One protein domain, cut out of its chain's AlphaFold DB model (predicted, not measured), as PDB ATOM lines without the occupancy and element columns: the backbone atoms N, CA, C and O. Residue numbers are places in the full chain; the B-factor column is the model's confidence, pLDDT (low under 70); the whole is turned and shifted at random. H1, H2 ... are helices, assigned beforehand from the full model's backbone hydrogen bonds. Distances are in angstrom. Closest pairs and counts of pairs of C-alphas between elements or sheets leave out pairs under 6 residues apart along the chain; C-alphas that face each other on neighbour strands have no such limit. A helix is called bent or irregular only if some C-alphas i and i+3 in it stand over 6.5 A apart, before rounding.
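This is residues 910 to 1091 of the 1094 residues of the protein "Bm2761, isoform b" of Brugia malayi (UniProt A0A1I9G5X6). Three helices, H2, H4 and H8, lie side by side in a layer with H4 in the middle, and the kinked helix H7 packs on one face of it, on H2 and H8. H6 and H7 form a hairpin that opens like a V; H1 lies at one end of the longest axis, touching no helix, and H9 at the other. You will find 182 residues printed, with nine named helices, H1 to H9 in chain order, and no named strand: the class is all helix. The whole is compact and rounded, with a radius of gyration of the C-alphas of 17.2 A and spans of 50 by 39 by 27 A.

Start with H1, residues 919 to 937, which touches no helix. Next, H2, residues 944 to 959, touches H4, residues 973 to 987, opposite ways at a shallow tilt of 19 degrees; the closest C-alphas, of Phe 958 and Arg 973, are 5.7 A apart. H3, residues 965 to 968, touches no helix. H4 touches H8, residues 1051 to 1077, opposite ways at a shallow tilt of 27 degrees, closest at C-alphas 978 and 1063, 5.0 A. H5, residues 996 to 999, is close to H4 but not clearly touching, with C-alphas 984 and 998 closest at 6.2 A. H6, residues 1002 to 1018, and H7, residues 1023 to 1044, form a helical hairpin at a shallow tilt of 21 degrees; H6 touches H7 with residues 1002 to 1009 alone, closest at C-alphas 1002 and 1040, 6.0 A. H7 touches H2 at a steep tilt of 63 degrees, with C-alphas 959 and 1032 closest at 6.2 A. H7 and H8 form another helical hairpin, at a tilt of 37 degrees, only just steep, with C-alphas 1043 and 1065 closest at 5.4 A. H8 only just touches H9, residues 1083 to 1089, with 3 pairs of C-alphas within 8 A, closest at 1077 and 1086, 6.5 A. In H2 every O i to N i+4 pair is within hydrogen-bond range; H1 has 14 of 15, H4 9 of 11, H6 12 of 13, H7 15 of 18, H8 19 of 23 and H9 2 of 3, while H3 and H5 are too short for such a pair.

Find C-alpha 919 at (378.669, 308.680, 249.482); from there H1 runs 26.6 A to C-alpha 937. H2 is 22.9 A long, H4 21.3 A and H6 23.5 A. H7, 28.2 A, is irregular, with C-alphas 1025 and 1028 7.3 A apart, and has a kink of 37 degrees near residue 1030. H8, 26.5 A, is irregular too, with C-alphas 1057 and 1060 8.5 A apart, and has a kink of 83 degrees near residue 1058. H9 ends at C-alpha 1089, at (352.438, 286.348, 229.160).

Look to Ser 920 and Ser 1022 for the two C-alphas farthest apart, 50.9 A. The printed part has no cut, and no link is long. Its mean pLDDT is 71.3; 62 residues are under 70, among them 962 to 972 and 1007 to 1021.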
ATOM      1  N   MET A 910     372.490 295.215 256.002       71.44
ATOM      2  CA  MET A 910     372.830 295.689 254.656       71.44
ATOM      3  C   MET A 910     372.483 297.178 254.431       71.44
ATOM      4  O   MET A 910     371.326 297.567 254.618       71.44
ATOM      5  N   PRO A 911     373.443 298.020 253.997       74.69
ATOM      6  CA  PRO A 911     373.229 299.440 253.738       74.69
ATOM      7  C   PRO A 911     372.550 299.690 252.384       74.69
ATOM      8  O   PRO A 911     372.836 299.026 251.387       74.69
ATOM      9  N   ILE A 912     371.673 300.698 252.328       78.69
ATOM     10  CA  ILE A 912     370.923 301.071 251.118       78.69
ATOM     11  C   ILE A 912     371.344 302.474 250.663       78.69
ATOM     12  O   ILE A 912     370.995 303.480 251.282       78.69
ATOM     13  N   TRP A 913     372.060 302.547 249.542       77.25
ATOM     14  CA  TRP A 913     372.551 303.799 248.961       77.25
ATOM     15  C   TRP A 913     371.420 304.581 248.272       77.25
ATOM     16  O   TRP A 913     371.205 304.462 247.070       77.25
ATOM     17  N   SER A 914     370.637 305.361 249.018       78.31
ATOM     18  CA  SER A 914     369.575 306.199 248.434       78.31
ATOM     19  C   SER A 914     370.105 307.552 247.923       78.31
ATOM     20  O   SER A 914     371.279 307.896 248.084       78.31
ATOM     21  N   LYS A 915     369.232 308.369 247.320       74.81
ATOM     22  CA  LYS A 915     369.524 309.769 246.945       74.81
ATOM     23  C   LYS A 915     369.668 310.700 248.165       74.81
ATOM     24  O   LYS A 915     370.117 311.830 248.013       74.81
ATOM     25  N   GLN A 916     369.264 310.253 249.357       72.12
ATOM     26  CA  GLN A 916     369.397 311.001 250.617       72.12
ATOM     27  C   GLN A 916     370.689 310.656 251.379       72.12
ATOM     28  O   GLN A 916     371.150 311.461 252.184       72.12
ATOM     29  N   VAL A 917     371.269 309.477 251.132       73.50
ATOM     30  CA  VAL A 917     372.525 309.020 251.747       73.50
ATOM     31  C   VAL A 917     373.704 309.615 250.980       73.50
ATOM     32  O   VAL A 917     373.759 309.491 249.755       73.50
ATOM     33  N   LYS A 918     374.651 310.252 251.681       76.69
ATOM     34  CA  LYS A 918     375.897 310.736 251.072       76.69
ATOM     35  C   LYS A 918     376.860 309.581 250.845       76.69
ATOM     36  O   LYS A 918     376.859 308.600 251.582       76.69
ATOM     37  N   ASP A 919     377.750 309.746 249.881       75.12
ATOM     38  CA  ASP A 919     378.669 308.680 249.482       75.12
ATOM     39  C   ASP A 919     379.721 308.399 250.583       75.12
ATOM     40  O   ASP A 919     380.100 307.253 250.784       75.12
ATOM     41  N   SER A 920     380.064 309.403 251.407       72.25
ATOM     42  CA  SER A 920     380.834 309.243 252.656       72.25
ATOM     43  C   SER A 920     380.162 308.334 253.688       72.25
ATOM     44  O   SER A 920     380.819 307.563 254.385       72.25
ATOM     45  N   ASP A 921     378.842 308.448 253.800       74.88
ATOM     46  CA  ASP A 921     378.046 307.785 254.830       74.88
ATOM     47  C   ASP A 921     377.759 306.334 254.395       74.88
ATOM     48  O   ASP A 921     377.691 305.422 255.223       74.88
ATOM     49  N   MET A 922     377.668 306.117 253.076       79.62
ATOM     50  CA  MET A 922     377.648 304.798 252.449       79.62
ATOM     51  C   MET A 922     378.981 304.063 252.636       79.62
ATOM     52  O   MET A 922     378.962 302.908 253.051       79.62
ATOM     53  N   GLU A 923     380.121 304.724 252.409       77.00
ATOM     54  CA  GLU A 923     381.454 304.120 252.566       77.00
ATOM     55  C   GLU A 923     381.685 303.596 253.988       77.00
ATOM     56  O   GLU A 923     381.985 302.419 254.183       77.00
ATOM     57  N   HIS A 924     381.431 304.430 255.001       74.06
ATOM     58  CA  HIS A 924     381.513 304.025 256.407       74.06
ATOM     59  C   HIS A 924     380.568 302.848 256.733       74.06
ATOM     60  O   HIS A 924     380.894 301.972 257.537       74.06
ATOM     61  N   SER A 925     379.389 302.805 256.106       73.00
ATOM     62  CA  SER A 925     378.424 301.716 256.301       73.00
ATOM     63  C   SER A 925     378.838 300.419 255.592       73.00
ATOM     64  O   SER A 925     378.562 299.337 256.105       73.00
ATOM     65  N   PHE A 926     379.525 300.506 254.450       77.25
ATOM     66  CA  PHE A 926     380.061 299.359 253.715       77.25
ATOM     67  C   PHE A 926     381.305 298.750 254.383       77.25
ATOM     68  O   PHE A 926     381.449 297.526 254.439       77.25
ATOM     69  N   GLN A 927     382.173 299.586 254.958       76.38
ATOM     70  CA  GLN A 927     383.307 299.124 255.765       76.38
ATOM     71  C   GLN A 927     382.813 298.333 256.983       76.38
ATOM     72  O   GLN A 927     383.221 297.191 257.180       76.38
ATOM     73  N   ARG A 928     381.838 298.882 257.723       71.69
ATOM     74  CA  ARG A 928     381.185 298.171 258.831       71.69
ATOM     75  C   ARG A 928     380.563 296.841 258.393       71.69
ATOM     76  O   ARG A 928     380.760 295.840 259.069       71.69
ATOM     77  N   LEU A 929     379.829 296.830 257.280       73.88
ATOM     78  CA  LEU A 929     379.215 295.620 256.726       73.88
ATOM     79  C   LEU A 929     380.243 294.505 256.470       73.88
ATOM     80  O   LEU A 929     379.932 293.335 256.675       73.88
ATOM     81  N   SER A 930     381.450 294.867 256.028       74.00
ATOM     82  CA  SER A 930     382.530 293.906 255.778       74.00
ATOM     83  C   SER A 930     383.050 293.307 257.091       74.00
ATOM     84  O   SER A 930     383.084 292.089 257.218       74.00
ATOM     85  N   THR A 931     383.324 294.129 258.111       70.56
ATOM     86  CA  THR A 931     383.720 293.646 259.451       70.56
ATOM     87  C   THR A 931     382.623 292.814 260.131       70.56
ATOM     88  O   THR A 931     382.913 291.796 260.757       70.56
ATOM     89  N   ASP A 932     381.348 293.195 259.978       64.94
ATOM     90  CA  ASP A 932     380.205 292.434 260.505       64.94
ATOM     91  C   ASP A 932     380.067 291.044 259.815       64.94
ATOM     92  O   ASP A 932     379.445 290.145 260.385       64.94
ATOM     93  N   LEU A 933     380.658 290.830 258.624       65.19
ATOM     94  CA  LEU A 933     380.737 289.529 257.931       65.19
ATOM     95  C   LEU A 933     382.006 288.738 258.254       65.19
ATOM     96  O   LEU A 933     381.914 287.531 258.464       65.19
ATOM     97  N   GLU A 934     383.158 289.405 258.336       67.38
ATOM     98  CA  GLU A 934     384.432 288.838 258.796       67.38
ATOM     99  C   GLU A 934     384.224 288.097 260.131       67.38
ATOM    100  O   GLU A 934     384.474 286.898 260.233       67.38
ATOM    101  N   VAL A 935     383.598 288.767 261.106       60.22
ATOM    102  CA  VAL A 935     383.281 288.211 262.436       60.22
ATOM    103  C   VAL A 935     382.212 287.103 262.407       60.22
ATOM    104  O   VAL A 935     382.165 286.276 263.318       60.22
ATOM    105  N   ALA A 936     381.331 287.073 261.401       55.22
ATOM    106  CA  ALA A 936     380.186 286.155 261.362       55.22
ATOM    107  C   ALA A 936     380.425 284.870 260.550       55.22
ATOM    108  O   ALA A 936     379.816 283.842 260.855       55.22
ATOM    109  N   VAL A 937     381.247 284.932 259.497       56.59
ATOM    110  CA  VAL A 937     381.455 283.841 258.523       56.59
ATOM    111  C   VAL A 937     382.895 283.742 257.988       56.59
ATOM    112  O   VAL A 937     383.106 283.034 257.007       56.59
ATOM    113  N   ASP A 938     383.875 284.396 258.627       56.06
ATOM    114  CA  ASP A 938     385.311 284.296 258.288       56.06
ATOM    115  C   ASP A 938     385.588 284.722 256.825       56.06
ATOM    116  O   ASP A 938     386.182 284.001 256.022       56.06
ATOM    117  N   CYS A 939     385.035 285.882 256.442       56.75
ATOM    118  CA  CYS A 939     385.045 286.404 255.072       56.75
ATOM    119  C   CYS A 939     385.551 287.856 255.008       56.75
ATOM    120  O   CYS A 939     384.788 288.797 255.222       56.75
ATOM    121  N   ASP A 940     386.834 288.022 254.671       52.19
ATOM    122  CA  ASP A 940     387.607 289.269 254.783       52.19
ATOM    123  C   ASP A 940     386.978 290.504 254.104       52.19
ATOM    124  O   ASP A 940     387.082 291.620 254.610       52.19
ATOM    125  N   THR A 941     386.375 290.349 252.915       62.09
ATOM    126  CA  THR A 941     385.813 291.475 252.140       62.09
ATOM    127  C   THR A 941     384.667 291.065 251.213       62.09
ATOM    128  O   THR A 941     384.779 290.122 250.426       62.09
ATOM    129  N   ILE A 942     383.591 291.865 251.201       67.88
ATOM    130  CA  ILE A 942     382.604 291.819 250.113       67.88
ATOM    131  C   ILE A 942     383.252 292.323 248.823       67.88
ATOM    132  O   ILE A 942     383.863 293.392 248.785       67.88
ATOM    133  N   ASN A 943     383.033 291.591 247.735       70.88
ATOM    134  CA  ASN A 943     383.504 291.946 246.404       70.88
ATOM    135  C   ASN A 943     382.387 291.777 245.356       70.88
ATOM    136  O   ASN A 943     381.261 291.377 245.653       70.88
ATOM    137  N   LEU A 944     382.683 292.145 244.107       70.06
ATOM    138  CA  LEU A 944     381.713 292.086 243.010       70.06
ATOM    139  C   LEU A 944     381.303 290.645 242.661       70.06
ATOM    140  O   LEU A 944     380.165 290.425 242.242       70.06
ATOM    141  N   ASP A 945     382.192 289.671 242.857       66.38
ATOM    142  CA  ASP A 945     381.936 288.268 242.533       66.38
ATOM    143  C   ASP A 945     381.014 287.618 243.574       66.38
ATOM    144  O   ASP A 945     380.031 286.976 243.198       66.38
ATOM    145  N   SER A 946     381.238 287.869 244.872       72.38
ATOM    146  CA  SER A 946     380.356 287.388 245.947       72.38
ATOM    147  C   SER A 946     378.930 287.934 245.799       72.38
ATOM    148  O   SER A 946     377.977 287.157 245.773       72.38
ATOM    149  N   LEU A 947     378.770 289.243 245.560       73.00
ATOM    150  CA  LEU A 947     377.449 289.847 245.325       73.00
ATOM    151  C   LEU A 947     376.764 289.319 244.052       73.00
ATOM    152  O   LEU A 947     375.536 289.229 244.002       73.00
ATOM    153  N   THR A 948     377.531 288.959 243.020       69.50
ATOM    154  CA  THR A 948     376.979 288.369 241.790       69.50
ATOM    155  C   THR A 948     376.473 286.945 242.032       69.50
ATOM    156  O   THR A 948     375.407 286.582 241.525       69.50
ATOM    157  N   LEU A 949     377.189 286.156 242.839       71.38
ATOM    158  CA  LEU A 949     376.758 284.825 243.273       71.38
ATOM    159  C   LEU A 949     375.495 284.903 244.148       71.38
ATOM    160  O   LEU A 949     374.546 284.159 243.897       71.38
ATOM    161  N   ASP A 950     375.434 285.848 245.092       75.62
ATOM    162  CA  ASP A 950     374.260 286.069 245.946       75.62
ATOM    163  C   ASP A 950     373.005 286.426 245.132       75.62
ATOM    164  O   ASP A 950     371.938 285.849 245.352       75.62
ATOM    165  N   ILE A 951     373.122 287.331 244.149       76.75
ATOM    166  CA  ILE A 951     372.017 287.691 243.240       76.75
ATOM    167  C   ILE A 951     371.533 286.464 242.447       76.75
ATOM    168  O   ILE A 951     370.324 286.267 242.292       76.75
ATOM    169  N   ALA A 952     372.455 285.632 241.952       71.12
ATOM    170  CA  ALA A 952     372.126 284.456 241.150       71.12
ATOM    171  C   ALA A 952     371.425 283.355 241.970       71.12
ATOM    172  O   ALA A 952     370.381 282.846 241.554       71.12
ATOM    173  N   GLU A 953     371.950 283.024 243.153       75.56
ATOM    174  CA  GLU A 953     371.376 282.015 244.055       75.56
ATOM    175  C   GLU A 953     370.018 282.469 244.627       75.56
ATOM    176  O   GLU A 953     369.088 281.670 244.770       75.56
ATOM    177  N   LEU A 954     369.853 283.769 244.895       78.31
ATOM    178  CA  LEU A 954     368.575 284.371 245.287       78.31
ATOM    179  C   LEU A 954     367.505 284.188 244.200       78.31
ATOM    180  O   LEU A 954     366.392 283.746 244.510       78.31
ATOM    181  N   LEU A 955     367.834 284.512 242.945       78.00
ATOM    182  CA  LEU A 955     366.937 284.366 241.793       78.00
ATOM    183  C   LEU A 955     366.553 282.902 241.550       78.00
ATOM    184  O   LEU A 955     365.376 282.592 241.346       78.00
ATOM    185  N   ASP A 956     367.522 281.988 241.622       74.19
ATOM    186  CA  ASP A 956     367.283 280.552 241.483       74.19
ATOM    187  C   ASP A 956     366.320 280.022 242.562       74.19
ATOM    188  O   ASP A 956     365.335 279.343 242.242       74.19
ATOM    189  N   ARG A 957     366.538 280.404 243.830       75.94
ATOM    190  CA  ARG A 957     365.647 280.067 244.954       75.94
ATOM    191  C   ARG A 957     364.247 280.635 244.764       75.94
ATOM    192  O   ARG A 957     363.274 279.894 244.924       75.94
ATOM    193  N   PHE A 958     364.136 281.908 244.378       81.00
ATOM    194  CA  PHE A 958     362.851 282.560 244.126       81.00
ATOM    195  C   PHE A 958     362.013 281.788 243.095       81.00
ATOM    196  O   PHE A 958     360.830 281.519 243.332       81.00
ATOM    197  N   VAL A 959     362.634 281.369 241.988       78.38
ATOM    198  CA  VAL A 959     361.968 280.631 240.905       78.38
ATOM    199  C   VAL A 959     361.675 279.171 241.272       78.38
ATOM    200  O   VAL A 959     360.637 278.641 240.876       78.38
ATOM    201  N   LYS A 960     362.521 278.521 242.084       78.25
ATOM    202  CA  LYS A 960     362.278 277.162 242.615       78.25
ATOM    203  C   LYS A 960     361.260 277.108 243.762       78.25
ATOM    204  O   LYS A 960     361.132 276.061 244.391       78.25
ATOM    205  N   PHE A 961     360.551 278.203 244.044       75.50
ATOM    206  CA  PHE A 961     359.613 278.326 245.166       75.50
ATOM    207  C   PHE A 961     360.270 278.105 246.547       75.50
ATOM    208  O   PHE A 961     359.609 277.739 247.516       75.50
ATOM    209  N   ARG A 962     361.581 278.366 246.662       65.69
ATOM    210  CA  ARG A 962     362.365 278.185 247.890       65.69
ATOM    211  C   ARG A 962     362.467 279.492 248.678       65.69
ATOM    212  O   ARG A 962     362.831 280.536 248.143       65.69
ATOM    213  N   SER A 963     362.161 279.403 249.968       57.81
ATOM    214  CA  SER A 963     362.345 280.461 250.969       57.81
ATOM    215  C   SER A 963     363.799 280.499 251.466       57.81
ATOM    216  O   SER A 963     364.457 279.456 251.484       57.81
ATOM    217  N   PHE A 964     364.298 281.652 251.931       53.88
ATOM    218  CA  PHE A 964     365.582 281.693 252.653       53.88
ATOM    219  C   PHE A 964     365.496 280.981 254.015       53.88
ATOM    220  O   PHE A 964     366.495 280.429 254.484       53.88
ATOM    221  N   SER A 965     364.292 280.882 254.597       50.28
ATOM    222  CA  SER A 965     364.056 280.284 255.921       50.28
ATOM    223  C   SER A 965     364.516 278.827 256.079       50.28
ATOM    224  O   SER A 965     364.787 278.397 257.200       50.28
ATOM    225  N   ALA A 966     364.685 278.088 254.977       46.81
ATOM    226  CA  ALA A 966     365.246 276.735 254.980       46.81
ATOM    227  C   ALA A 966     366.734 276.674 255.396       46.81
ATOM    228  O   ALA A 966     367.221 275.600 255.740       46.81
ATOM    229  N   LEU A 967     367.455 277.803 255.363       46.47
ATOM    230  CA  LEU A 967     368.874 277.897 255.732       46.47
ATOM    231  C   LEU A 967     369.135 278.957 256.816       46.47
ATOM    232  O   LEU A 967     369.843 278.668 257.779       46.47
ATOM    233  N   SER A 968     368.539 280.149 256.704       45.84
ATOM    234  CA  SER A 968     368.745 281.267 257.648       45.84
ATOM    235  C   SER A 968     367.725 281.334 258.793       45.84
ATOM    236  O   SER A 968     367.953 282.057 259.762       45.84
ATOM    237  N   HIS A 969     366.607 280.607 258.666       42.84
ATOM    238  CA  HIS A 969     365.387 280.715 259.484       42.84
ATOM    239  C   HIS A 969     364.613 282.047 259.381       42.84
ATOM    240  O   HIS A 969     363.741 282.317 260.199       42.84
ATOM    241  N   GLY A 970     364.827 282.831 258.313       46.12
ATOM    242  CA  GLY A 970     363.998 283.998 257.974       46.12
ATOM    243  C   GLY A 970     363.955 284.308 256.469       46.12
ATOM    244  O   GLY A 970     364.698 283.715 255.692       46.12
ATOM    245  N   GLY A 971     363.091 285.244 256.061       57.59
ATOM    246  CA  GLY A 971     362.997 285.759 254.683       57.59
ATOM    247  C   GLY A 971     362.177 284.890 253.717       57.59
ATOM    248  O   GLY A 971     362.628 283.834 253.276       57.59
ATOM    249  N   GLY A 972     360.975 285.361 253.362       61.84
ATOM    250  CA  GLY A 972     360.105 284.732 252.360       61.84
ATOM    251  C   GLY A 972     360.354 285.251 250.937       61.84
ATOM    252  O   GLY A 972     361.032 286.255 250.742       61.84
ATOM    253  N   ARG A 973     359.753 284.608 249.925       73.75
ATOM    254  CA  ARG A 973     360.001 284.901 248.492       73.75
ATOM    255  C   ARG A 973     359.748 286.352 248.062       73.75
ATOM    256  O   ARG A 973     360.386 286.811 247.118       73.75
ATOM    257  N   GLU A 974     358.866 287.073 248.751       76.06
ATOM    258  CA  GLU A 974     358.686 288.519 248.562       76.06
ATOM    259  C   GLU A 974     359.945 289.301 248.979       76.06
ATOM    260  O   GLU A 974     360.495 290.079 248.196       76.06
ATOM    261  N   SER A 975     360.465 288.994 250.172       72.12
ATOM    262  CA  SER A 975     361.715 289.531 250.708       72.12
ATOM    263  C   SER A 975     362.915 289.192 249.820       72.12
ATOM    264  O   SER A 975     363.787 290.040 249.659       72.12
ATOM    265  N   ASN A 976     362.953 288.006 249.186       75.38
ATOM    266  CA  ASN A 976     363.983 287.676 248.190       75.38
ATOM    267  C   ASN A 976     364.006 288.728 247.064       75.38
ATOM    268  O   ASN A 976     365.023 289.385 246.852       75.38
ATOM    269  N   MET A 977     362.888 288.918 246.351       80.75
ATOM    270  CA  MET A 977     362.849 289.820 245.188       80.75
ATOM    271  C   MET A 977     363.078 291.288 245.558       80.75
ATOM    272  O   MET A 977     363.627 292.042 244.755       80.75
ATOM    273  N   GLN A 978     362.705 291.695 246.772       81.75
ATOM    274  CA  GLN A 978     363.077 292.996 247.325       81.75
ATOM    275  C   GLN A 978     364.595 293.095 247.552       81.75
ATOM    276  O   GLN A 978     365.242 294.002 247.032       81.75
ATOM    277  N   TYR A 979     365.190 292.131 248.256       82.62
ATOM    278  CA  TYR A 979     366.617 292.127 248.578       82.62
ATOM    279  C   TYR A 979     367.521 292.114 247.331       82.62
ATOM    280  O   TYR A 979     368.552 292.786 247.313       82.62
ATOM    281  N   MET A 980     367.085 291.478 246.237       81.50
ATOM    282  CA  MET A 980     367.767 291.544 244.937       81.50
ATOM    283  C   MET A 980     368.034 292.987 244.472       81.50
ATOM    284  O   MET A 980     369.123 293.286 243.988       81.50
ATOM    285  N   ALA A 981     367.074 293.906 244.641       82.38
ATOM    286  CA  ALA A 981     367.241 295.300 244.223       82.38
ATOM    287  C   ALA A 981     368.286 296.055 245.069       82.38
ATOM    288  O   ALA A 981     368.932 296.974 244.563       82.38
ATOM    289  N   ILE A 982     368.481 295.645 246.328       84.12
ATOM    290  CA  ILE A 982     369.502 296.189 247.235       84.12
ATOM    291  C   ILE A 982     370.891 295.678 246.826       84.12
ATOM    292  O   ILE A 982     371.811 296.480 246.681       84.12
ATOM    293  N   LEU A 983     371.035 294.379 246.538       82.56
ATOM    294  CA  LEU A 983     372.295 293.808 246.040       82.56
ATOM    295  C   LEU A 983     372.719 294.440 244.700       82.56
ATOM    296  O   LEU A 983     373.874 294.822 244.530       82.56
ATOM    297  N   ILE A 984     371.777 294.637 243.770       80.25
ATOM    298  CA  ILE A 984     372.013 295.320 242.481       80.25
ATOM    299  C   ILE A 984     372.496 296.769 242.685       80.25
ATOM    300  O   ILE A 984     373.348 297.250 241.935       80.25
ATOM    301  N   LEU A 985     371.973 297.468 243.696       81.50
ATOM    302  CA  LEU A 985     372.391 298.824 244.061       81.50
ATOM    303  C   LEU A 985     373.792 298.844 244.705       81.50
ATOM    304  O   LEU A 985     374.569 299.757 244.431       81.50
ATOM    305  N   LEU A 986     374.143 297.819 245.489       81.19
ATOM    306  CA  LEU A 986     375.467 297.659 246.099       81.19
ATOM    307  C   LEU A 986     376.550 297.310 245.058       81.19
ATOM    308  O   LEU A 986     377.633 297.894 245.077       81.19
ATOM    309  N   VAL A 987     376.239 296.469 244.065       78.44
ATOM    310  CA  VAL A 987     377.113 296.234 242.894       78.44
ATOM    311  C   VAL A 987     377.374 297.536 242.116       78.44
ATOM    312  O   VAL A 987     378.479 297.758 241.626       78.44
ATOM    313  N   GLN A 988     376.390 298.440 242.042       77.19
ATOM    314  CA  GLN A 988     376.558 299.764 241.423       77.19
ATOM    315  C   GLN A 988     377.299 300.790 242.299       77.19
ATOM    316  O   GLN A 988     377.671 301.847 241.781       77.19
ATOM    317  N   TYR A 989     377.527 300.498 243.581       77.50
ATOM    318  CA  TYR A 989     378.399 301.283 244.457       77.50
ATOM    319  C   TYR A 989     379.876 300.907 244.232       77.50
ATOM    320  O   TYR A 989     380.700 301.774 243.946       77.50
ATOM    321  N   LEU A 990     380.197 299.608 244.228       73.38
ATOM    322  CA  LEU A 990     381.564 299.053 244.150       73.38
ATOM    323  C   LEU A 990     382.211 299.094 242.740       73.38
ATOM    324  O   LEU A 990     382.970 298.201 242.358       73.38
ATOM    325  N   LYS A 991     381.904 300.110 241.925       64.44
ATOM    326  CA  LYS A 991     382.249 300.184 240.490       64.44
ATOM    327  C   LYS A 991     383.758 300.103 240.201       64.44
ATOM    328  O   LYS A 991     384.457 301.113 240.261       64.44
ATOM    329  N   LYS A 992     384.228 298.934 239.738       49.09
ATOM    330  CA  LYS A 992     385.503 298.796 238.996       49.09
ATOM    331  C   LYS A 992     385.454 297.958 237.706       49.09
ATOM    332  O   LYS A 992     386.245 298.254 236.816       49.09
ATOM    333  N   ILE A 993     384.554 296.976 237.547       40.81
ATOM    334  CA  ILE A 993     384.400 296.182 236.299       40.81
ATOM    335  C   ILE A 993     382.906 295.938 235.986       40.81
ATOM    336  O   ILE A 993     382.077 295.874 236.891       40.81
ATOM    337  N   SER A 994     382.552 295.837 234.698       47.22
ATOM    338  CA  SER A 994     381.171 295.693 234.210       47.22
ATOM    339  C   SER A 994     380.604 294.269 234.319       47.22
ATOM    340  O   SER A 994     381.045 293.369 233.608       47.22
ATOM    341  N   ILE A 995     379.528 294.104 235.094       48.66
ATOM    342  CA  ILE A 995     378.663 292.910 235.097       48.66
ATOM    343  C   ILE A 995     377.402 293.216 234.279       48.66
ATOM    344  O   ILE A 995     376.583 294.036 234.696       48.66
ATOM    345  N   SER A 996     377.218 292.572 233.122       48.19
ATOM    346  CA  SER A 996     376.125 292.888 232.178       48.19
ATOM    347  C   SER A 996     374.727 292.810 232.803       48.19
ATOM    348  O   SER A 996     373.939 293.735 232.637       48.19
ATOM    349  N   LEU A 997     374.455 291.779 233.613       49.81
ATOM    350  CA  LEU A 997     373.163 291.569 234.291       49.81
ATOM    351  C   LEU A 997     372.730 292.756 235.181       49.81
ATOM    352  O   LEU A 997     371.546 292.955 235.435       49.81
ATOM    353  N   VAL A 998     373.689 293.561 235.653       52.62
ATOM    354  CA  VAL A 998     373.450 294.747 236.490       52.62
ATOM    355  C   VAL A 998     373.613 296.048 235.696       52.62
ATOM    356  O   VAL A 998     372.857 297.003 235.909       52.62
ATOM    357  N   MET A 999     374.571 296.083 234.768       52.47
ATOM    358  CA  MET A 999     375.071 297.301 234.122       52.47
ATOM    359  C   MET A 999     374.501 297.571 232.720       52.47
ATOM    360  O   MET A 999     374.539 298.723 232.295       52.47
ATOM    361  N   ASP A1000     373.959 296.568 232.016       61.03
ATOM    362  CA  ASP A1000     373.330 296.762 230.699       61.03
ATOM    363  C   ASP A1000     372.205 297.805 230.787       61.03
ATOM    364  O   ASP A1000     371.359 297.732 231.684       61.03
ATOM    365  N   THR A1001     372.123 298.750 229.843       63.78
ATOM    366  CA  THR A1001     370.949 299.635 229.737       63.78
ATOM    367  C   THR A1001     369.682 298.826 229.433       63.78
ATOM    368  O   THR A1001     369.746 297.670 229.012       63.78
ATOM    369  N   ALA A1002     368.495 299.410 229.638       65.19
ATOM    370  CA  ALA A1002     367.252 298.727 229.263       65.19
ATOM    371  C   ALA A1002     367.206 298.417 227.751       65.19
ATOM    372  O   ALA A1002     366.644 297.406 227.353       65.19
ATOM    373  N   GLU A1003     367.840 299.245 226.920       67.44
ATOM    374  CA  GLU A1003     367.986 299.037 225.475       67.44
ATOM    375  C   GLU A1003     368.952 297.882 225.177       67.44
ATOM    376  O   GLU A1003     368.552 296.916 224.540       67.44
ATOM    377  N   GLN A1004     370.157 297.884 225.762       69.06
ATOM    378  CA  GLN A1004     371.138 296.796 225.606       69.06
ATOM    379  C   GLN A1004     370.610 295.443 226.110       69.06
ATOM    380  O   GLN A1004     370.894 294.400 225.517       69.06
ATOM    381  N   TRP A1005     369.821 295.444 227.190       72.44
ATOM    382  CA  TRP A1005     369.090 294.258 227.630       72.44
ATOM    383  C   TRP A1005     368.000 293.863 226.628       72.44
ATOM    384  O   TRP A1005     367.842 292.677 226.350       72.44
ATOM    385  N   ASN A1006     367.267 294.821 226.049       70.44
ATOM    386  CA  ASN A1006     366.240 294.545 225.044       70.44
ATOM    387  C   ASN A1006     366.810 293.991 223.726       70.44
ATOM    388  O   ASN A1006     366.191 293.104 223.137       70.44
ATOM    389  N   ASP A1007     368.006 294.407 223.313       69.56
ATOM    390  CA  ASP A1007     368.725 293.823 222.174       69.56
ATOM    391  C   ASP A1007     369.136 292.371 222.468       69.56
ATOM    392  O   ASP A1007     368.852 291.451 221.696       69.56
ATOM    393  N   LYS A1008     369.703 292.112 223.654       68.44
ATOM    394  CA  LYS A1008     370.040 290.748 224.107       68.44
ATOM    395  C   LYS A1008     368.794 289.876 224.309       68.44
ATOM    396  O   LYS A1008     368.834 288.679 224.045       68.44
ATOM    397  N   ARG A1009     367.665 290.468 224.709       69.94
ATOM    398  CA  ARG A1009     366.324 289.859 224.788       69.94
ATOM    399  C   ARG A1009     365.782 289.519 223.407       69.94
ATOM    400  O   ARG A1009     365.259 288.424 223.247       69.94
ATOM    401  N   LEU A1010     365.915 290.392 222.409       66.38
ATOM    402  CA  LEU A1010     365.610 290.080 221.007       66.38
ATOM    403  C   LEU A1010     366.441 288.868 220.551       66.38
ATOM    404  O   LEU A1010     365.898 287.921 219.975       66.38
ATOM    405  N   ASP A1011     367.724 288.838 220.904       66.00
ATOM    406  CA  ASP A1011     368.644 287.758 220.538       66.00
ATOM    407  C   ASP A1011     368.642 286.534 221.485       66.00
ATOM    408  O   ASP A1011     369.287 285.509 221.202       66.00
ATOM    409  N   LEU A1012     367.755 286.546 222.489       66.31
ATOM    410  CA  LEU A1012     367.315 285.375 223.245       66.31
ATOM    411  C   LEU A1012     365.905 284.917 222.840       66.31
ATOM    412  O   LEU A1012     365.786 283.815 222.321       66.31
ATOM    413  N   LEU A1013     364.856 285.734 222.997       63.94
ATOM    414  CA  LEU A1013     363.441 285.412 222.717       63.94
ATOM    415  C   LEU A1013     363.235 284.757 221.358       63.94
ATOM    416  O   LEU A1013     362.591 283.713 221.255       63.94
ATOM    417  N   LYS A1014     363.822 285.338 220.315       65.56
ATOM    418  CA  LYS A1014     363.757 284.777 218.971       65.56
ATOM    419  C   LYS A1014     364.410 283.361 218.945       65.56
ATOM    420  O   LYS A1014     363.883 282.455 218.319       65.56
ATOM    421  N   SER A1015     365.487 283.075 219.676       62.34
ATOM    422  CA  SER A1015     366.024 281.699 219.826       62.34
ATOM    423  C   SER A1015     365.279 280.803 220.796       62.34
ATOM    424  O   SER A1015     365.502 279.598 220.794       62.34
ATOM    425  N   LEU A1016     364.364 281.350 221.582       60.72
ATOM    426  CA  LEU A1016     363.389 280.563 222.316       60.72
ATOM    427  C   LEU A1016     362.242 280.181 221.352       60.72
ATOM    428  O   LEU A1016     361.771 279.048 221.345       60.72
ATOM    429  N   GLN A1017     361.872 281.042 220.406       59.03
ATOM    430  CA  GLN A1017     361.030 280.625 219.278       59.03
ATOM    431  C   GLN A1017     361.716 279.553 218.403       59.03
ATOM    432  O   GLN A1017     361.023 278.653 217.939       59.03
ATOM    433  N   GLY A1018     363.047 279.605 218.248       53.44
ATOM    434  CA  GLY A1018     363.821 278.661 217.427       53.44
ATOM    435  C   GLY A1018     364.335 277.392 218.095       53.44
ATOM    436  O   GLY A1018     364.647 276.424 217.410       53.44
ATOM    437  N   SER A1019     364.417 277.460 219.418       58.47
ATOM    438  CA  SER A1019     364.761 276.503 220.467       58.47
ATOM    439  C   SER A1019     364.781 274.995 220.201       58.47
ATOM    440  O   SER A1019     363.985 274.465 219.423       58.47
ATOM    441  N   LYS A1020     365.558 274.260 221.038       59.03
ATOM    442  CA  LYS A1020     365.179 272.878 221.336       59.03
ATOM    443  C   LYS A1020     364.187 272.551 222.493       59.03
ATOM    444  O   LYS A1020     363.758 271.471 222.163       59.03
ATOM    445  N   LYS A1021     363.873 273.157 223.722       66.75
ATOM    446  CA  LYS A1021     363.466 272.545 225.135       66.75
ATOM    447  C   LYS A1021     362.055 272.006 225.395       66.75
ATOM    448  O   LYS A1021     361.051 272.636 225.090       66.75
ATOM    449  N   SER A1022     361.969 270.877 226.107       71.12
ATOM    450  CA  SER A1022     360.692 270.447 226.666       71.12
ATOM    451  C   SER A1022     360.307 271.471 227.719       71.12
ATOM    452  O   SER A1022     361.184 271.951 228.440       71.12
ATOM    453  N   TRP A1023     359.019 271.809 227.817       72.62
ATOM    454  CA  TRP A1023     358.582 272.844 228.757       72.62
ATOM    455  C   TRP A1023     359.092 272.570 230.179       72.62
ATOM    456  O   TRP A1023     359.600 273.466 230.846       72.62
ATOM    457  N   LYS A1024     359.113 271.295 230.580       71.94
ATOM    458  CA  LYS A1024     359.665 270.828 231.859       71.94
ATOM    459  C   LYS A1024     361.163 271.105 232.034       71.94
ATOM    460  O   LYS A1024     361.591 271.384 233.146       71.94
ATOM    461  N   ASP A1025     361.945 271.019 230.962       69.44
ATOM    462  CA  ASP A1025     363.406 271.083 231.012       69.44
ATOM    463  C   ASP A1025     363.955 272.530 231.058       69.44
ATOM    464  O   ASP A1025     365.051 272.710 231.577       69.44
ATOM    465  N   ALA A1026     363.237 273.542 230.531       71.50
ATOM    466  CA  ALA A1026     363.696 274.953 230.485       71.50
ATOM    467  C   ALA A1026     362.804 275.959 231.215       71.50
ATOM    468  O   ALA A1026     363.203 277.109 231.379       71.50
ATOM    469  N   ARG A1027     361.605 275.564 231.671       80.12
ATOM    470  CA  ARG A1027     360.734 276.440 232.474       80.12
ATOM    471  C   ARG A1027     361.498 277.101 233.624       80.12
ATOM    472  O   ARG A1027     361.220 278.250 233.918       80.12
ATOM    473  N   HIS A1028     362.461 276.415 234.246       77.75
ATOM    474  CA  HIS A1028     363.286 277.009 235.305       77.75
ATOM    475  C   HIS A1028     364.135 278.189 234.812       77.75
ATOM    476  O   HIS A1028     363.937 279.316 235.259       77.75
ATOM    477  N   GLU A1029     365.037 277.950 233.858       72.44
ATOM    478  CA  GLU A1029     365.973 278.968 233.353       72.44
ATOM    479  C   GLU A1029     365.227 280.137 232.689       72.44
ATOM    480  O   GLU A1029     365.630 281.294 232.799       72.44
ATOM    481  N   LEU A1030     364.061 279.862 232.098       76.31
ATOM    482  CA  LEU A1030     363.185 280.881 231.533       76.31
ATOM    483  C   LEU A1030     362.388 281.670 232.554       76.31
ATOM    484  O   LEU A1030     362.173 282.853 232.335       76.31
ATOM    485  N   LEU A1031     361.962 281.070 233.660       81.12
ATOM    486  CA  LEU A1031     361.345 281.829 234.741       81.12
ATOM    487  C   LEU A1031     362.378 282.719 235.452       81.12
ATOM    488  O   LEU A1031     362.033 283.838 235.824       81.12
ATOM    489  N   VAL A1032     363.645 282.290 235.553       80.44
ATOM    490  CA  VAL A1032     364.756 283.156 235.999       80.44
ATOM    491  C   VAL A1032     364.974 284.297 235.005       80.44
ATOM    492  O   VAL A1032     364.966 285.462 235.400       80.44
ATOM    493  N   TRP A1033     365.097 283.996 233.708       77.75
ATOM    494  CA  TRP A1033     365.278 285.032 232.691       77.75
ATOM    495  C   TRP A1033     364.092 286.008 232.629       77.75
ATOM    496  O   TRP A1033     364.309 287.211 232.536       77.75
ATOM    497  N   VAL A1034     362.850 285.531 232.752       79.06
ATOM    498  CA  VAL A1034     361.651 286.385 232.789       79.06
ATOM    499  C   VAL A1034     361.588 287.227 234.065       79.06
ATOM    500  O   VAL A1034     361.128 288.363 233.996       79.06
ATOM    501  N   ALA A1035     362.075 286.739 235.210       82.62
ATOM    502  CA  ALA A1035     362.196 287.562 236.415       82.62
ATOM    503  C   ALA A1035     363.174 288.732 236.209       82.62
ATOM    504  O   ALA A1035     362.846 289.867 236.555       82.62
ATOM    505  N   VAL A1036     364.324 288.488 235.571       80.94
ATOM    506  CA  VAL A1036     365.296 289.541 235.217       80.94
ATOM    507  C   VAL A1036     364.755 290.469 234.118       80.94
ATOM    508  O   VAL A1036     364.892 291.689 234.206       80.94
ATOM    509  N   ASP A1037     364.061 289.926 233.116       78.06
ATOM    510  CA  ASP A1037     363.451 290.704 232.037       78.06
ATOM    511  C   ASP A1037     362.350 291.635 232.552       78.06
ATOM    512  O   ASP A1037     362.352 292.831 232.259       78.06
ATOM    513  N   TYR A1038     361.445 291.115 233.381       82.75
ATOM    514  CA  TYR A1038     360.427 291.910 234.060       82.75
ATOM    515  C   TYR A1038     361.076 292.929 235.011       82.75
ATOM    516  O   TYR A1038     360.609 294.068 235.099       82.75
ATOM    517  N   TYR A1039     362.199 292.586 235.655       84.12
ATOM    518  CA  TYR A1039     362.946 293.535 236.474       84.12
ATOM    519  C   TYR A1039     363.445 294.739 235.658       84.12
ATOM    520  O   TYR A1039     363.107 295.877 235.988       84.12
ATOM    521  N   HIS A1040     364.151 294.533 234.543       77.81
ATOM    522  CA  HIS A1040     364.602 295.650 233.703       77.81
ATOM    523  C   HIS A1040     363.437 296.406 233.036       77.81
ATOM    524  O   HIS A1040     363.385 297.638 233.095       77.81
ATOM    525  N   ASN A1041     362.482 295.688 232.430       77.25
ATOM    526  CA  ASN A1041     361.460 296.270 231.553       77.25
ATOM    527  C   ASN A1041     360.170 296.740 232.252       77.25
ATOM    528  O   ASN A1041     359.388 297.478 231.642       77.25
ATOM    529  N   LYS A1042     359.904 296.332 233.501       79.56
ATOM    530  CA  LYS A1042     358.666 296.679 234.236       79.56
ATOM    531  C   LYS A1042     358.910 297.214 235.648       79.56
ATOM    532  O   LYS A1042     358.184 298.113 236.058       79.56
ATOM    533  N   ILE A1043     359.916 296.714 236.367       82.00
ATOM    534  CA  ILE A1043     360.217 297.162 237.740       82.00
ATOM    535  C   ILE A1043     361.102 298.417 237.734       82.00
ATOM    536  O   ILE A1043     360.767 299.387 238.414       82.00
ATOM    537  N   LEU A1044     362.200 298.403 236.966       76.25
ATOM    538  CA  LEU A1044     363.244 299.437 236.979       76.25
ATOM    539  C   LEU A1044     362.973 300.615 236.024       76.25
ATOM    540  O   LEU A1044     363.173 301.754 236.419       76.25
ATOM    541  N   GLN A1045     362.557 300.354 234.775       67.06
ATOM    542  CA  GLN A1045     362.103 301.351 233.774       67.06
ATOM    543  C   GLN A1045     362.898 302.678 233.667       67.06
ATOM    544  O   GLN A1045     362.332 303.744 233.410       67.06
ATOM    545  N   CYS A1046     364.224 302.620 233.804       64.94
ATOM    546  CA  CYS A1046     365.087 303.793 233.690       64.94
ATOM    547  C   CYS A1046     365.109 304.340 232.248       64.94
ATOM    548  O   CYS A1046     365.577 303.658 231.339       64.94
ATOM    549  N   ARG A1047     364.630 305.579 232.049       55.16
ATOM    550  CA  ARG A1047     364.659 306.306 230.757       55.16
ATOM    551  C   ARG A1047     365.894 307.198 230.566       55.16
ATOM    552  O   ARG A1047     366.034 307.838 229.531       55.16
ATOM    553  N   THR A1048     366.743 307.300 231.583       55.38
ATOM    554  CA  THR A1048     367.940 308.150 231.619       55.38
ATOM    555  C   THR A1048     369.208 307.302 231.574       55.38
ATOM    556  O   THR A1048     369.200 306.161 232.035       55.38
ATOM    557  N   GLY A1049     370.307 307.861 231.057       56.38
ATOM    558  CA  GLY A1049     371.585 307.143 230.943       56.38
ATOM    559  C   GLY A1049     372.173 306.691 232.287       56.38
ATOM    560  O   GLY A1049     372.750 305.609 232.367       56.38
ATOM    561  N   ASP A1050     371.976 307.465 233.362       68.75
ATOM    562  CA  ASP A1050     372.411 307.069 234.704       68.75
ATOM    563  C   ASP A1050     371.341 306.225 235.428       68.75
ATOM    564  O   ASP A1050     370.416 306.734 236.073       68.75
ATOM    565  N   ARG A1051     371.499 304.899 235.330       71.81
ATOM    566  CA  ARG A1051     370.715 303.911 236.092       71.81
ATOM    567  C   ARG A1051     370.983 303.960 237.595       71.81
ATOM    568  O   ARG A1051     370.076 303.654 238.365       71.81
ATOM    569  N   THR A1052     372.182 304.353 238.019       76.75
ATOM    570  CA  THR A1052     372.548 304.430 239.436       76.75
ATOM    571  C   THR A1052     371.823 305.584 240.103       76.75
ATOM    572  O   THR A1052     371.141 305.359 241.100       76.75
ATOM    573  N   GLN A1053     371.856 306.787 239.524       77.31
ATOM    574  CA  GLN A1053     371.053 307.905 240.020       77.31
ATOM    575  C   GLN A1053     369.556 307.552 240.024       77.31
ATOM    576  O   GLN A1053     368.879 307.788 241.026       77.31
ATOM    577  N   HIS A1054     369.041 306.914 238.965       80.56
ATOM    578  CA  HIS A1054     367.631 306.516 238.921       80.56
ATOM    579  C   HIS A1054     367.250 305.526 240.035       80.56
ATOM    580  O   HIS A1054     366.210 305.702 240.674       80.56
ATOM    581  N   MET A1055     368.092 304.523 240.320       80.25
ATOM    582  CA  MET A1055     367.879 303.596 241.439       80.25
ATOM    583  C   MET A1055     367.975 304.301 242.795       80.25
ATOM    584  O   MET A1055     367.064 304.138 243.604       80.25
ATOM    585  N   ARG A1056     368.998 305.142 243.024       81.25
ATOM    586  CA  ARG A1056     369.135 305.961 244.247       81.25
ATOM    587  C   ARG A1056     367.865 306.781 244.522       81.25
ATOM    588  O   ARG A1056     367.462 306.925 245.675       81.25
ATOM    589  N   GLU A1057     367.235 307.309 243.473       80.12
ATOM    590  CA  GLU A1057     366.023 308.137 243.550       80.12
ATOM    591  C   GLU A1057     364.713 307.352 243.717       80.12
ATOM    592  O   GLU A1057     363.777 307.877 244.315       80.12
ATOM    593  N   ASN A1058     364.626 306.114 243.213       80.81
ATOM    594  CA  ASN A1058     363.361 305.370 243.106       80.81
ATOM    595  C   ASN A1058     363.335 304.040 243.888       80.81
ATOM    596  O   ASN A1058     362.374 303.282 243.752       80.81
ATOM    597  N   ILE A1059     364.349 303.747 244.715       81.31
ATOM    598  CA  ILE A1059     364.544 302.428 245.350       81.31
ATOM    599  C   ILE A1059     363.302 301.876 246.073       81.31
ATOM    600  O   ILE A1059     362.957 300.720 245.864       81.31
ATOM    601  N   ILE A1060     362.556 302.689 246.831       77.88
ATOM    602  CA  ILE A1060     361.329 302.239 247.526       77.88
ATOM    603  C   ILE A1060     360.270 301.738 246.526       77.88
ATOM    604  O   ILE A1060     359.710 300.656 246.686       77.88
ATOM    605  N   LYS A1061     360.054 302.476 245.433       79.31
ATOM    606  CA  LYS A1061     359.100 302.114 244.374       79.31
ATOM    607  C   LYS A1061     359.538 300.865 243.601       79.31
ATOM    608  O   LYS A1061     358.698 300.072 243.182       79.31
ATOM    609  N   ILE A1062     360.848 300.672 243.437       80.94
ATOM    610  CA  ILE A1062     361.441 299.453 242.867       80.94
ATOM    611  C   ILE A1062     361.149 298.251 243.784       80.94
ATOM    612  O   ILE A1062     360.687 297.222 243.300       80.94
ATOM    613  N   LEU A1063     361.314 298.397 245.105       82.06
ATOM    614  CA  LEU A1063     361.028 297.348 246.097       82.06
ATOM    615  C   LEU A1063     359.528 296.993 246.182       82.06
ATOM    616  O   LEU A1063     359.175 295.814 246.248       82.06
ATOM    617  N   GLU A1064     358.632 297.980 246.102       80.00
ATOM    618  CA  GLU A1064     357.187 297.738 245.953       80.00
ATOM    619  C   GLU A1064     356.845 296.975 244.662       80.00
ATOM    620  O   GLU A1064     355.987 296.091 244.658       80.00
ATOM    621  N   ASN A1065     357.491 297.325 243.549       81.56
ATOM    622  CA  ASN A1065     357.280 296.665 242.264       81.56
ATOM    623  C   ASN A1065     357.823 295.221 242.272       81.56
ATOM    624  O   ASN A1065     357.191 294.342 241.686       81.56
ATOM    625  N   CYS A1066     358.928 294.949 242.981       83.06
ATOM    626  CA  CYS A1066     359.415 293.590 243.250       83.06
ATOM    627  C   CYS A1066     358.411 292.751 244.051       83.06
ATOM    628  O   CYS A1066     358.177 291.597 243.701       83.06
ATOM    629  N   SER A1067     357.792 293.330 245.086       80.44
ATOM    630  CA  SER A1067     356.734 292.680 245.877       80.44
ATOM    631  C   SER A1067     355.539 292.285 245.002       80.44
ATOM    632  O   SER A1067     355.211 291.104 244.872       80.44
ATOM    633  N   LYS A1068     354.963 293.262 244.288       82.69
ATOM    634  CA  LYS A1068     353.801 293.070 243.400       82.69
ATOM    635  C   LYS A1068     354.083 292.071 242.268       82.69
ATOM    636  O   LYS A1068     353.173 291.369 241.826       82.69
ATOM    637  N   PHE A1069     355.335 291.970 241.817       84.12
ATOM    638  CA  PHE A1069     355.752 290.979 240.826       84.12
ATOM    639  C   PHE A1069     355.637 289.533 241.326       84.12
ATOM    640  O   PHE A1069     355.312 288.669 240.519       84.12
ATOM    641  N   VAL A1070     355.830 289.245 242.621       84.62
ATOM    642  CA  VAL A1070     355.773 287.860 243.130       84.62
ATOM    643  C   VAL A1070     354.398 287.230 242.911       84.62
ATOM    644  O   VAL A1070     354.316 286.118 242.397       84.62
ATOM    645  N   SER A1071     353.316 287.955 243.205       82.12
ATOM    646  CA  SER A1071     351.953 287.453 242.977       82.12
ATOM    647  C   SER A1071     351.655 287.208 241.492       82.12
ATOM    648  O   SER A1071     351.093 286.171 241.152       82.12
ATOM    649  N   TYR A1072     352.078 288.118 240.606       82.19
ATOM    650  CA  TYR A1072     351.918 287.977 239.148       82.19
ATOM    651  C   TYR A1072     352.764 286.830 238.571       82.19
ATOM    652  O   TYR A1072     352.331 286.094 237.681       82.19
ATOM    653  N   PHE A1073     353.979 286.654 239.090       85.25
ATOM    654  CA  PHE A1073     354.853 285.551 238.727       85.25
ATOM    655  C   PHE A1073     354.250 284.207 239.144       85.25
ATOM    656  O   PHE A1073     354.268 283.262 238.357       85.25
ATOM    657  N   ASP A1074     353.672 284.120 240.342       83.12
ATOM    658  CA  ASP A1074     353.073 282.885 240.843       83.12
ATOM    659  C   ASP A1074     351.771 282.514 240.117       83.12
ATOM    660  O   ASP A1074     351.587 281.327 239.827       83.12
ATOM    661  N   SER A1075     350.907 283.485 239.776       80.31
ATOM    662  CA  SER A1075     349.626 283.228 239.091       80.31
ATOM    663  C   SER A1075     349.760 283.020 237.579       80.31
ATOM    664  O   SER A1075     349.215 282.050 237.061       80.31
ATOM    665  N   GLU A1076     350.512 283.868 236.868       77.88
ATOM    666  CA  GLU A1076     350.558 283.834 235.398       77.88
ATOM    667  C   GLU A1076     351.797 283.097 234.880       77.88
ATOM    668  O   GLU A1076     351.714 282.115 234.136       77.88
ATOM    669  N   LEU A1077     352.980 283.576 235.270       79.25
ATOM    670  CA  LEU A1077     354.235 283.163 234.639       79.25
ATOM    671  C   LEU A1077     354.599 281.727 235.019       79.25
ATOM    672  O   LEU A1077     354.918 280.914 234.151       79.25
ATOM    673  N   SER A1078     354.500 281.384 236.304       81.56
ATOM    674  CA  SER A1078     354.836 280.051 236.800       81.56
ATOM    675  C   SER A1078     353.840 278.984 236.332       81.56
ATOM    676  O   SER A1078     354.252 277.844 236.086       81.56
ATOM    677  N   GLN A1079     352.558 279.334 236.171       81.50
ATOM    678  CA  GLN A1079     351.501 278.391 235.787       81.50
ATOM    679  C   GLN A1079     351.527 278.016 234.306       81.50
ATOM    680  O   GLN A1079     350.909 277.015 233.935       81.50
ATOM    681  N   CYS A1080     352.270 278.764 233.479       79.38
ATOM    682  CA  CYS A1080     352.521 278.414 232.087       79.38
ATOM    683  C   CYS A1080     352.950 276.938 231.967       79.38
ATOM    684  O   CYS A1080     353.802 276.439 232.713       79.38
ATOM    685  N   ARG A1081     352.336 276.235 231.013       77.25
ATOM    686  CA  ARG A1081     352.527 274.816 230.668       77.25
ATOM    687  C   ARG A1081     353.131 274.639 229.273       77.25
ATOM    688  O   ARG A1081     353.499 273.523 228.901       77.25
ATOM    689  N   SER A1082     353.270 275.731 228.522       76.31
ATOM    690  CA  SER A1082     353.951 275.770 227.232       76.31
ATOM    691  C   SER A1082     354.622 277.117 226.957       76.31
ATOM    692  O   SER A1082     354.290 278.159 227.525       76.31
ATOM    693  N   TYR A1083     355.525 277.112 225.979       72.88
ATOM    694  CA  TYR A1083     356.145 278.321 225.435       72.88
ATOM    695  C   TYR A1083     355.153 279.224 224.709       72.88
ATOM    696  O   TYR A1083     355.367 280.429 224.648       72.88
ATOM    697  N   GLY A1084     354.058 278.664 224.187       72.56
ATOM    698  CA  GLY A1084     352.971 279.449 223.610       72.56
ATOM    699  C   GLY A1084     352.246 280.289 224.661       72.56
ATOM    700  O   GLY A1084     351.785 281.380 224.341       72.56
ATOM    701  N   GLU A1085     352.178 279.817 225.908       77.56
ATOM    702  CA  GLU A1085     351.659 280.586 227.045       77.56
ATOM    703  C   GLU A1085     352.696 281.593 227.552       77.56
ATOM    704  O   GLU A1085     352.387 282.782 227.620       77.56
ATOM    705  N   LEU A1086     353.950 281.180 227.789       76.62
ATOM    706  CA  LEU A1086     354.983 282.102 228.283       76.62
ATOM    707  C   LEU A1086     355.239 283.262 227.307       76.62
ATOM    708  O   LEU A1086     355.263 284.416 227.718       76.62
ATOM    709  N   MET A1087     355.354 282.991 226.002       72.19
ATOM    710  CA  MET A1087     355.543 284.031 224.977       72.19
ATOM    711  C   MET A1087     354.307 284.932 224.789       72.19
ATOM    712  O   MET A1087     354.423 285.993 224.176       72.19
ATOM    713  N   LYS A1088     353.129 284.543 225.302       73.50
ATOM    714  CA  LYS A1088     351.969 285.442 225.435       73.50
ATOM    715  C   LYS A1088     352.081 286.289 226.705       73.50
ATOM    716  O   LYS A1088     351.955 287.505 226.613       73.50
ATOM    717  N   ALA A1089     352.372 285.677 227.856       71.19
ATOM    718  CA  ALA A1089     352.438 286.348 229.160       71.19
ATOM    719  C   ALA A1089     353.619 287.339 229.302       71.19
ATOM    720  O   ALA A1089     353.505 288.363 229.970       71.19
ATOM    721  N   VAL A1090     354.741 287.066 228.628       69.00
ATOM    722  CA  VAL A1090     355.926 287.949 228.522       69.00
ATOM    723  C   VAL A1090     355.747 289.038 227.444       69.00
ATOM    724  O   VAL A1090     356.530 289.989 227.358       69.00
ATOM    725  N   GLY A1091     354.685 288.926 226.640       64.12
ATOM    726  CA  GLY A1091     354.393 289.783 225.497       64.12
ATOM    727  C   GLY A1091     355.157 289.370 224.239       64.12
ATOM    728  O   GLY A1091     356.374 289.168 224.254       64.12
TER     729      GLY A1091